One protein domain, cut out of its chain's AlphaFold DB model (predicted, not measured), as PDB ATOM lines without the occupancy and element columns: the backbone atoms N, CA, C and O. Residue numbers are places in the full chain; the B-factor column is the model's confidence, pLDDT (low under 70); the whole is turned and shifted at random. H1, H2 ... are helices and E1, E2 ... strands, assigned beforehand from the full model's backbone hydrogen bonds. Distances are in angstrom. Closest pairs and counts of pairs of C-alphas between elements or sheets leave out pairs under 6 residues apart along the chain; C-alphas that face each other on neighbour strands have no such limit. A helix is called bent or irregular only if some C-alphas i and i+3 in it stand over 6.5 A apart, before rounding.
ATOM      1  N   VAL A  31      19.688   3.548   7.150       88.38
ATOM      2  CA  VAL A  31      18.772   2.562   7.752       88.38
ATOM      3  C   VAL A  31      19.320   1.905   9.008       88.38
ATOM      4  O   VAL A  31      18.543   1.427   9.832       88.38
ATOM      5  N   TYR A  32      20.641   1.864   9.160       88.56
ATOM      6  CA  TYR A  32      21.285   1.336  10.351       88.56
ATOM      7  C   TYR A  32      22.668   1.954  10.523       88.56
ATOM      8  O   TYR A  32      23.396   2.141   9.551       88.56
ATOM      9  N   GLU A  33      23.028   2.239  11.767       88.62
ATOM     10  CA  GLU A  33      24.306   2.835  12.136       88.62
ATOM     11  C   GLU A  33      24.810   2.173  13.417       88.62
ATOM     12  O   GLU A  33      24.054   1.979  14.373       88.62
ATOM     13  N   GLU A  34      26.093   1.820  13.450       89.94
ATOM     14  CA  GLU A  34      26.746   1.348  14.667       89.94
ATOM     15  C   GLU A  34      28.207   1.795  14.749       89.94
ATOM     16  O   GLU A  34      28.945   1.802  13.761       89.94
ATOM     17  N   LEU A  35      28.653   2.090  15.970       89.06
ATOM     18  CA  LEU A  35      30.061   2.316  16.276       89.06
ATOM     19  C   LEU A  35      30.699   1.003  16.729       89.06
ATOM     20  O   LEU A  35      30.390   0.463  17.792       89.06
ATOM     21  N   SER A  36      31.630   0.506  15.927       88.44
ATOM     22  CA  SER A  36      32.421  -0.689  16.195       88.44
ATOM     23  C   SER A  36      33.808  -0.272  16.662       88.44
ATOM     24  O   SER A  36      34.543   0.383  15.927       88.44
ATOM     25  N   LYS A  37      34.203  -0.672  17.870       89.81
ATOM     26  CA  LYS A  37      35.581  -0.469  18.342       89.81
ATOM     27  C   LYS A  37      36.513  -1.523  17.753       89.81
ATOM     28  O   LYS A  37      36.078  -2.638  17.473       89.81
ATOM     29  N   ALA A  38      37.786  -1.163  17.618       90.06
ATOM     30  CA  ALA A  38      38.851  -2.089  17.262       90.06
ATOM     31  C   ALA A  38      38.898  -3.280  18.234       90.06
ATOM     32  O   ALA A  38      38.944  -3.105  19.456       90.06
ATOM     33  N   GLU A  39      38.911  -4.491  17.687       87.38
ATOM     34  CA  GLU A  39      39.090  -5.722  18.446       87.38
ATOM     35  C   GLU A  39      40.580  -5.949  18.763       87.38
ATOM     36  O   GLU A  39      41.468  -5.668  17.960       87.38
ATOM     37  N   THR A  40      40.876  -6.481  19.951       77.00
ATOM     38  CA  THR A  40      42.239  -6.898  20.321       77.00
ATOM     39  C   THR A  40      42.548  -8.283  19.746       77.00
ATOM     40  O   THR A  40      41.692  -9.161  19.818       77.00
ATOM     41  N   MET A  41      43.788  -8.507  19.291       65.00
ATOM     42  CA  MET A  41      44.327  -9.712  18.608       65.00
ATOM     43  C   MET A  41      44.082 -11.084  19.297       65.00
ATOM     44  O   MET A  41      44.462 -12.126  18.774       65.00
ATOM     45  N   ASN A  42      43.448 -11.130  20.468       58.44
ATOM     46  CA  ASN A  42      43.396 -12.307  21.338       58.44
ATOM     47  C   ASN A  42      42.293 -13.326  20.984       58.44
ATOM     48  O   ASN A  42      42.209 -14.366  21.632       58.44
ATOM     49  N   GLN A  43      41.453 -13.070  19.976       55.59
ATOM     50  CA  GLN A  43      40.471 -14.039  19.473       55.59
ATOM     51  C   GLN A  43      40.935 -14.613  18.133       55.59
ATOM     52  O   GLN A  43      40.557 -14.143  17.062       55.59
ATOM     53  N   CYS A  44      41.782 -15.642  18.188       48.31
ATOM     54  CA  CYS A  44      42.184 -16.389  17.005       48.31
ATOM     55  C   CYS A  44      41.939 -17.884  17.219       48.31
ATOM     56  O   CYS A  44      42.763 -18.580  17.803       48.31
ATOM     57  N   THR A  45      40.801 -18.387  16.743       50.84
ATOM     58  CA  THR A  45      40.691 -19.800  16.372       50.84
ATOM     59  C   THR A  45      41.199 -19.937  14.945       50.84
ATOM     60  O   THR A  45      40.694 -19.285  14.024       50.84
ATOM     61  N   ASP A  46      42.267 -20.709  14.803       50.34
ATOM     62  CA  ASP A  46      42.906 -21.039  13.537       50.34
ATOM     63  C   ASP A  46      42.036 -22.084  12.828       50.34
ATOM     64  O   ASP A  46      41.818 -23.178  13.354       50.34
ATOM     65  N   VAL A  47      41.456 -21.722  11.684       52.44
ATOM     66  CA  VAL A  47      40.702 -22.656  10.842       52.44
ATOM     67  C   VAL A  47      41.524 -22.848   9.582       52.44
ATOM     68  O   VAL A  47      41.535 -22.002   8.688       52.44
ATOM     69  N   ALA A  48      42.261 -23.954   9.569       51.28
ATOM     70  CA  ALA A  48      43.030 -24.418   8.434       51.28
ATOM     71  C   ALA A  48      42.082 -25.036   7.397       51.28
ATOM     72  O   ALA A  48      41.798 -26.229   7.461       51.28
ATOM     73  N   ASP A  49      41.590 -24.230   6.458       48.78
ATOM     74  CA  ASP A  49      41.069 -24.744   5.190       48.78
ATOM     75  C   ASP A  49      41.259 -23.710   4.072       48.78
ATOM     76  O   ASP A  49      40.820 -22.564   4.174       48.78
ATOM     77  N   VAL A  50      41.991 -24.093   3.025       55.09
ATOM     78  CA  VAL A  50      42.392 -23.199   1.929       55.09
ATOM     79  C   VAL A  50      41.265 -23.159   0.900       55.09
ATOM     80  O   VAL A  50      41.286 -23.872  -0.098       55.09
ATOM     81  N   ASP A  51      40.286 -22.300   1.160       62.00
ATOM     82  CA  ASP A  51      39.174 -21.978   0.262       62.00
ATOM     83  C   ASP A  51      38.940 -20.452   0.227       62.00
ATOM     84  O   ASP A  51      39.438 -19.718   1.084       62.00
ATOM     85  N   SER A  52      38.187 -19.945  -0.755       60.62
ATOM     86  CA  SER A  52      37.775 -18.530  -0.866       60.62
ATOM     87  C   SER A  52      37.229 -17.965   0.456       60.62
ATOM     88  O   SER A  52      37.443 -16.790   0.765       60.62
ATOM     89  N   CYS A  53      36.590 -18.814   1.268       63.34
ATOM     90  CA  CYS A  53      36.122 -18.485   2.611       63.34
ATOM     91  C   CYS A  53      37.251 -18.007   3.550       63.34
ATOM     92  O   CYS A  53      37.039 -17.121   4.374       63.34
ATOM     93  N   MET A  54      38.478 -18.524   3.410       73.88
ATOM     94  CA  MET A  54      39.620 -18.135   4.244       73.88
ATOM     95  C   MET A  54      40.112 -16.711   3.944       73.88
ATOM     96  O   MET A  54      40.582 -16.019   4.850       73.88
ATOM     97  N   LEU A  55      40.028 -16.258   2.685       82.50
ATOM     98  CA  LEU A  55      40.456 -14.906   2.311       82.50
ATOM     99  C   LEU A  55      39.488 -13.853   2.854       82.50
ATOM    100  O   LEU A  55      39.940 -12.885   3.466       82.50
ATOM    101  N   GLU A  56      38.182 -14.061   2.673       83.06
ATOM    102  CA  GLU A  56      37.142 -13.196   3.240       83.06
ATOM    103  C   GLU A  56      37.307 -13.086   4.760       83.06
ATOM    104  O   GLU A  56      37.422 -11.988   5.298       83.06
ATOM    105  N   GLU A  57      37.459 -14.217   5.449       83.88
ATOM    106  CA  GLU A  57      37.660 -14.256   6.898       83.88
ATOM    107  C   GLU A  57      38.921 -13.519   7.361       83.88
ATOM    108  O   GLU A  57      38.895 -12.803   8.366       83.88
ATOM    109  N   ARG A  58      40.032 -13.647   6.628       85.94
ATOM    110  CA  ARG A  58      41.264 -12.902   6.926       85.94
ATOM    111  C   ARG A  58      41.084 -11.399   6.737       85.94
ATOM    112  O   ARG A  58      41.588 -10.636   7.561       85.94
ATOM    113  N   LEU A  59      40.374 -10.975   5.691       88.12
ATOM    114  CA  LEU A  59      40.067  -9.564   5.451       88.12
ATOM    115  C   LEU A  59      39.156  -9.008   6.548       88.12
ATOM    116  O   LEU A  59      39.482  -7.977   7.132       88.12
ATOM    117  N   LEU A  60      38.082  -9.722   6.896       88.25
ATOM    118  CA  LEU A  60      37.174  -9.336   7.976       88.25
ATOM    119  C   LEU A  60      37.914  -9.208   9.314       88.25
ATOM    120  O   LEU A  60      37.736  -8.215  10.015       88.25
ATOM    121  N   ARG A  61      38.796 -10.159   9.655       87.44
ATOM    122  CA  ARG A  61      39.635 -10.075  10.865       87.44
ATOM    123  C   ARG A  61      40.558  -8.862  10.845       87.44
ATOM    124  O   ARG A  61      40.639  -8.159  11.844       87.44
ATOM    125  N   GLY A  62      41.228  -8.606   9.722       89.69
ATOM    126  CA  GLY A  62      42.095  -7.436   9.571       89.69
ATOM    127  C   GLY A  62      41.331  -6.124   9.740       89.69
ATOM    128  O   GLY A  62      41.772  -5.248  10.478       89.69
ATOM    129  N   LEU A  63      40.152  -6.010   9.122       91.00
ATOM    130  CA  LEU A  63      39.296  -4.830   9.244       91.00
ATOM    131  C   LEU A  63      38.792  -4.646  10.683       91.00
ATOM    132  O   LEU A  63      38.788  -3.522  11.172       91.00
ATOM    133  N   LYS A  64      38.451  -5.720  11.406       89.44
ATOM    134  CA  LYS A  64      38.016  -5.645  12.815       89.44
ATOM    135  C   LYS A  64      39.079  -5.097  13.780       89.44
ATOM    136  O   LYS A  64      38.717  -4.642  14.861       89.44
ATOM    137  N   LEU A  65      40.363  -5.076  13.407       90.69
ATOM    138  CA  LEU A  65      41.428  -4.451  14.210       90.69
ATOM    139  C   LEU A  65      41.398  -2.913  14.182       90.69
ATOM    140  O   LEU A  65      42.177  -2.269  14.881       90.69
ATOM    141  N   VAL A  66      40.522  -2.312  13.378       91.00
ATOM    142  CA  VAL A  66      40.319  -0.863  13.290       91.00
ATOM    143  C   VAL A  66      38.914  -0.528  13.787       91.00
ATOM    144  O   VAL A  66      37.995  -1.341  13.685       91.00
ATOM    145  N   SER A  67      38.747   0.660  14.369       91.06
ATOM    146  CA  SER A  67      37.416   1.137  14.755       91.06
ATOM    147  C   SER A  67      36.677   1.649  13.521       91.06
ATOM    148  O   SER A  67      37.253   2.386  12.725       91.06
ATOM    149  N   TRP A  68      35.409   1.279  13.383       91.62
ATOM    150  CA  TRP A  68      34.560   1.655  12.256       91.62
ATOM    151  C   TRP A  68      33.276   2.290  12.752       91.62
ATOM    152  O   TRP A  68      32.627   1.758  13.651       91.62
ATOM    153  N   GLU A  69      32.862   3.358  12.093       91.00
ATOM    154  CA  GLU A  69      31.460   3.735  12.026       91.00
ATOM    155  C   GLU A  69      30.849   2.995  10.839       91.00
ATOM    156  O   GLU A  69      31.210   3.226   9.683       91.00
ATOM    157  N   LYS A  70      30.011   2.000  11.124       90.12
ATOM    158  CA  LYS A  70      29.400   1.165  10.094       90.12
ATOM    159  C   LYS A  70      28.015   1.710   9.804       90.12
ATOM    160  O   LYS A  70      27.140   1.666  10.667       90.12
ATOM    161  N   VAL A  71      27.834   2.171   8.578       89.19
ATOM    162  CA  VAL A  71      26.606   2.802   8.107       89.19
ATOM    163  C   VAL A  71      26.025   1.946   7.004       89.19
ATOM    164  O   VAL A  71      26.684   1.671   5.999       89.19
ATOM    165  N   ASP A  72      24.782   1.538   7.189       88.12
ATOM    166  CA  ASP A  72      24.061   0.791   6.191       88.12
ATOM    167  C   ASP A  72      23.061   1.695   5.465       88.12
ATOM    168  O   ASP A  72      22.298   2.454   6.074       88.12
ATOM    169  N   VAL A  73      23.052   1.573   4.138       87.38
ATOM    170  CA  VAL A  73      22.285   2.436   3.239       87.38
ATOM    171  C   VAL A  73      21.305   1.623   2.410       87.38
ATOM    172  O   VAL A  73      21.594   0.499   1.991       87.38
ATOM    173  N   SER A  74      20.135   2.189   2.134       86.38
ATOM    174  CA  SER A  74      19.140   1.526   1.301       86.38
ATOM    175  C   SER A  74      18.342   2.493   0.454       86.38
ATOM    176  O   SER A  74      17.652   3.374   0.951       86.38
ATOM    177  N   PHE A  75      18.342   2.215  -0.845       86.06
ATOM    178  CA  PHE A  75      17.532   2.893  -1.851       86.06
ATOM    179  C   PHE A  75      16.243   2.115  -2.154       86.06
ATOM    180  O   PHE A  75      15.725   2.177  -3.264       86.06
ATOM    181  N   HIS A  76      15.715   1.331  -1.205       82.12
ATOM    182  CA  HIS A  76      14.529   0.496  -1.450       82.12
ATOM    183  C   HIS A  76      13.316   1.301  -1.949       82.12
ATOM    184  O   HIS A  76      12.609   0.846  -2.847       82.12
ATOM    185  N   ASN A  77      13.135   2.515  -1.418       79.00
ATOM    186  CA  ASN A  77      12.052   3.430  -1.785       79.00
ATOM    187  C   ASN A  77      12.402   4.361  -2.966       79.00
ATOM    188  O   ASN A  77      11.570   5.166  -3.380       79.00
ATOM    189  N   SER A  78      13.614   4.248  -3.519       80.94
ATOM    190  CA  SER A  78      14.076   5.037  -4.664       80.94
ATOM    191  C   SER A  78      13.423   4.574  -5.964       80.94
ATOM    192  O   SER A  78      13.254   3.376  -6.222       80.94
ATOM    193  N   LYS A  79      13.146   5.529  -6.856       78.62
ATOM    194  CA  LYS A  79      12.683   5.230  -8.222       78.62
ATOM    195  C   LYS A  79      13.766   4.558  -9.071       78.62
ATOM    196  O   LYS A  79      13.443   3.849 -10.021       78.62
ATOM    197  N   VAL A  80      15.035   4.739  -8.709       74.44
ATOM    198  CA  VAL A  80      16.223   4.259  -9.430       74.44
ATOM    199  C   VAL A  80      17.007   3.221  -8.617       74.44
ATOM    200  O   VAL A  80      18.221   3.093  -8.755       74.44
ATOM    201  N   ARG A  81      16.309   2.418  -7.802       74.12
ATOM    202  CA  ARG A  81      16.901   1.421  -6.886       74.12
ATOM    203  C   ARG A  81      17.933   0.471  -7.515       74.12
ATOM    204  O   ARG A  81      18.862   0.045  -6.839       74.12
ATOM    205  N   SER A  82      17.796   0.127  -8.800       75.50
ATOM    206  CA  SER A  82      18.745  -0.742  -9.520       75.50
ATOM    207  C   SER A  82      20.082  -0.060  -9.829       75.50
ATOM    208  O   SER A  82      21.064  -0.744 -10.100       75.50
ATOM    209  N   ALA A  83      20.134   1.270  -9.757       80.50
ATOM    210  CA  ALA A  83      21.320   2.091  -9.959       80.50
ATOM    211  C   ALA A  83      21.896   2.624  -8.634       80.50
ATOM    212  O   ALA A  83      22.675   3.576  -8.655       80.50
ATOM    213  N   ALA A  84      21.561   2.012  -7.490       79.88
ATOM    214  CA  ALA A  84      22.001   2.446  -6.160       79.88
ATOM    215  C   ALA A  84      23.515   2.733  -6.078       79.88
ATOM    216  O   ALA A  84      23.919   3.762  -5.544       79.88
ATOM    217  N   HIS A  85      24.350   1.883  -6.692       77.94
ATOM    218  CA  HIS A  85      25.809   2.066  -6.734       77.94
ATOM    219  C   HIS A  85      26.267   3.330  -7.479       77.94
ATOM    220  O   HIS A  85      27.359   3.823  -7.218       77.94
ATOM    221  N   SER A  86      25.466   3.844  -8.416       82.25
ATOM    222  CA  SER A  86      25.734   5.112  -9.113       82.25
ATOM    223  C   SER A  86      25.118   6.299  -8.374       82.25
ATOM    224  O   SER A  86      25.769   7.330  -8.226       82.25
ATOM    225  N   VAL A  87      23.900   6.130  -7.849       85.56
ATOM    226  CA  VAL A  87      23.161   7.169  -7.116       85.56
ATOM    227  C   VAL A  87      23.921   7.619  -5.871       85.56
ATOM    228  O   VAL A  87      24.092   8.817  -5.671       85.56
ATOM    229  N   ILE A  88      24.469   6.683  -5.090       85.94
ATOM    230  CA  ILE A  88      25.246   6.998  -3.881       85.94
ATOM    231  C   ILE A  88      26.502   7.838  -4.162       85.94
ATOM    232  O   ILE A  88      27.004   8.514  -3.276       85.94
ATOM    233  N   GLN A  89      27.027   7.814  -5.390       84.81
ATOM    234  CA  GLN A  89      28.229   8.575  -5.740       84.81
ATOM    235  C   GLN A  89      27.937  10.054  -6.010       84.81
ATOM    236  O   GLN A  89      28.878  10.838  -6.086       84.81
ATOM    237  N   VAL A  90      26.667  10.423  -6.225       86.31
ATOM    238  CA  VAL A  90      26.212  11.808  -6.450       86.31
ATOM    239  C   VAL A  90      27.030  12.545  -7.527       86.31
ATOM    240  O   VAL A  90      27.305  13.737  -7.450       86.31
ATOM    241  N   LYS A  91      27.439  11.827  -8.583       86.62
ATOM    242  CA  LYS A  91      28.284  12.390  -9.658       86.62
ATOM    243  C   LYS A  91      27.575  13.411 -10.545       86.62
ATOM    244  O   LYS A  91      28.232  14.208 -11.203       86.62
ATOM    245  N   ASP A  92      26.251  13.335 -10.597       86.38
ATOM    246  CA  ASP A  92      25.399  14.209 -11.393       86.38
ATOM    247  C   ASP A  92      24.293  14.729 -10.465       86.38
ATOM    248  O   ASP A  92      23.502  13.921  -9.968       86.38
ATOM    249  N   PRO A  93      24.237  16.042 -10.187       81.75
ATOM    250  CA  PRO A  93      23.291  16.600  -9.224       81.75
ATOM    251  C   PRO A  93      21.815  16.405  -9.586       81.75
ATOM    252  O   PRO A  93      20.965  16.541  -8.712       81.75
ATOM    253  N   VAL A  94      21.494  16.121 -10.852       82.50
ATOM    254  CA  VAL A  94      20.116  15.954 -11.329       82.50
ATOM    255  C   VAL A  94      19.714  14.482 -11.294       82.50
ATOM    256  O   VAL A  94      18.651  14.142 -10.785       82.50
ATOM    257  N   MET A  95      20.567  13.597 -11.807       82.25
ATOM    258  CA  MET A  95      20.282  12.161 -11.914       82.25
ATOM    259  C   MET A  95      20.534  11.400 -10.610       82.25
ATOM    260  O   MET A  95      19.934  10.351 -10.383       82.25
ATOM    261  N   HIS A  96      21.419  11.906  -9.750       87.25
ATOM    262  CA  HIS A  96      21.834  11.243  -8.513       87.25
ATOM    263  C   HIS A  96      21.446  12.034  -7.256       87.25
ATOM    264  O   HIS A  96      21.982  11.775  -6.181       87.25
ATOM    265  N   SER A  97      20.498  12.973  -7.369       88.00
ATOM    266  CA  SER A  97      20.042  13.804  -6.245       88.00
ATOM    267  C   SER A  97      19.528  12.981  -5.061       88.00
ATOM    268  O   SER A  97      19.645  13.411  -3.920       88.00
ATOM    269  N   GLU A  98      18.973  11.793  -5.318       87.62
ATOM    270  CA  GLU A  98      18.480  10.894  -4.270       87.62
ATOM    271  C   GLU A  98      19.601  10.335  -3.379       87.62
ATOM    272  O   GLU A  98      19.310   9.944  -2.265       87.62
ATOM    273  N   GLY A  99      20.868  10.316  -3.811       89.50
ATOM    274  CA  GLY A  99      21.990   9.882  -2.965       89.50
ATOM    275  C   GLY A  99      22.615  10.996  -2.123       89.50
ATOM    276  O   GLY A  99      23.543  10.732  -1.359       89.50
ATOM    277  N   ALA A 100      22.157  12.242  -2.278       92.12
ATOM    278  CA  ALA A 100      22.786  13.406  -1.657       92.12
ATOM    279  C   ALA A 100      22.729  13.375  -0.123       92.12
ATOM    280  O   ALA A 100      23.664  13.828   0.532       92.12
ATOM    281  N   ASP A 101      21.665  12.818   0.456       91.94
ATOM    282  CA  ASP A 101      21.515  12.690   1.907       91.94
ATOM    283  C   ASP A 101      22.559  11.739   2.511       91.94
ATOM    284  O   ASP A 101      23.066  12.020   3.591       91.94
ATOM    285  N   VAL A 102      22.962  10.686   1.791       91.50
ATOM    286  CA  VAL A 102      24.043   9.784   2.224       91.50
ATOM    287  C   VAL A 102      25.384  10.518   2.283       91.50
ATOM    288  O   VAL A 102      26.133  10.362   3.243       91.50
ATOM    289  N   ILE A 103      25.691  11.354   1.289       91.69
ATOM    290  CA  ILE A 103      26.932  12.145   1.289       91.69
ATOM    291  C   ILE A 103      26.909  13.211   2.388       91.69
ATOM    292  O   ILE A 103      27.914  13.400   3.070       91.69
ATOM    293  N   ASN A 104      25.773  13.880   2.594       92.56
ATOM    294  CA  ASN A 104      25.621  14.843   3.685       92.56
ATOM    295  C   ASN A 104      25.802  14.173   5.052       92.56
ATOM    296  O   ASN A 104      26.525  14.704   5.888       92.56
ATOM    297  N   HIS A 105      25.223  12.983   5.250       93.38
ATOM    298  CA  HIS A 105      25.443  12.183   6.457       93.38
ATOM    299  C   HIS A 105      26.933  11.924   6.689       93.38
ATOM    300  O   HIS A 105      27.429  12.211   7.778       93.38
ATOM    301  N   MET A 106      27.661  11.480   5.659       91.00
ATOM    302  CA  MET A 106      29.104  11.253   5.762       91.00
ATOM    303  C   MET A 106      29.864  12.525   6.142       91.00
ATOM    304  O   MET A 106      30.758  12.447   6.970       91.00
ATOM    305  N   ILE A 107      29.525  13.682   5.563       91.50
ATOM    306  CA  ILE A 107      30.175  14.967   5.874       91.50
ATOM    307  C   ILE A 107      29.924  15.370   7.331       91.50
ATOM    308  O   ILE A 107      30.861  15.763   8.021       91.50
ATOM    309  N   ASP A 108      28.685  15.240   7.802       91.88
ATOM    310  CA  ASP A 108      28.290  15.620   9.161       91.88
ATOM    311  C   ASP A 108      28.938  14.744  10.242       91.88
ATOM    312  O   ASP A 108      29.180  15.218  11.354       91.88
ATOM    313  N   HIS A 109      29.229  13.480   9.920       88.38
ATOM    314  CA  HIS A 109      29.827  12.505  10.843       88.38
ATOM    315  C   HIS A 109      31.339  12.337  10.632       88.38
ATOM    316  O   HIS A 109      32.002  11.635  11.395       88.38
ATOM    317  N   PHE A 110      31.927  13.016   9.639       84.31
ATOM    318  CA  PHE A 110      33.365  12.974   9.408       84.31
ATOM    319  C   PHE A 110      34.108  13.785  10.478       84.31
ATOM    320  O   PHE A 110      34.236  15.008  10.393       84.31
TER     321      PHE A 110
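This is residues 31 to 110 of the 112 residues of the protein "Os02g0655600 protein" of Oryza sativa subsp. japonica (UniProt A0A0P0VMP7). A two-stranded antiparallel ribbon, E1 and E2, bridges two ends: at one, residues 37 to 51 and H1 make a wide open loop; at the other, H2 and H3 meet. The printed part has 80 residues, mixed in class, with named elements E1, H1, E2, H2, H3 in order. It is only just loose, close to extended, radius of gyration of the C-alphas 17.3 A, spanning 50 by 29 by 20 A.

Start at E1, residues 31 to 36, antiparallel to E2, residues 68 to 73; N 34 and O 70 are within hydrogen-bond range, 3.0 A. H1, residues 52 to 64, is apart from H2, residues 81 to 87, and H3, residues 97 to 109. H2 only just touches H3's residues 97 to 99 alone, with 3 pairs of C-alphas within 8 A, the closest Val 87 and Gly 99, 5.1 A, at a steep tilt of 54 degrees. Every O i to N i+4 pair is within range in H1, 7 of 9 in H3, 1 of 3 in H2, which has 3 of 4 O i to N i+3.

Find C-alpha 31 at (18.772, 2.562, 7.752); E1 runs 16.4 A, H1 18.8 A, E2 15.3 A, H2 8.5 A, and H3 19.7 A to C-alpha 109 at (29.827, 12.505, 10.843). H2 and H3 are irregular: C-alphas 82 and 85 are 8.1 A apart, 98 and 101 7.1 A.

The farthest C-alphas, Ala 48 and Val 94, are 50.5 A apart. The printed part has no cut; E1 to H1 is a long link, and pLDDT is under 70 at residues 41 to 53.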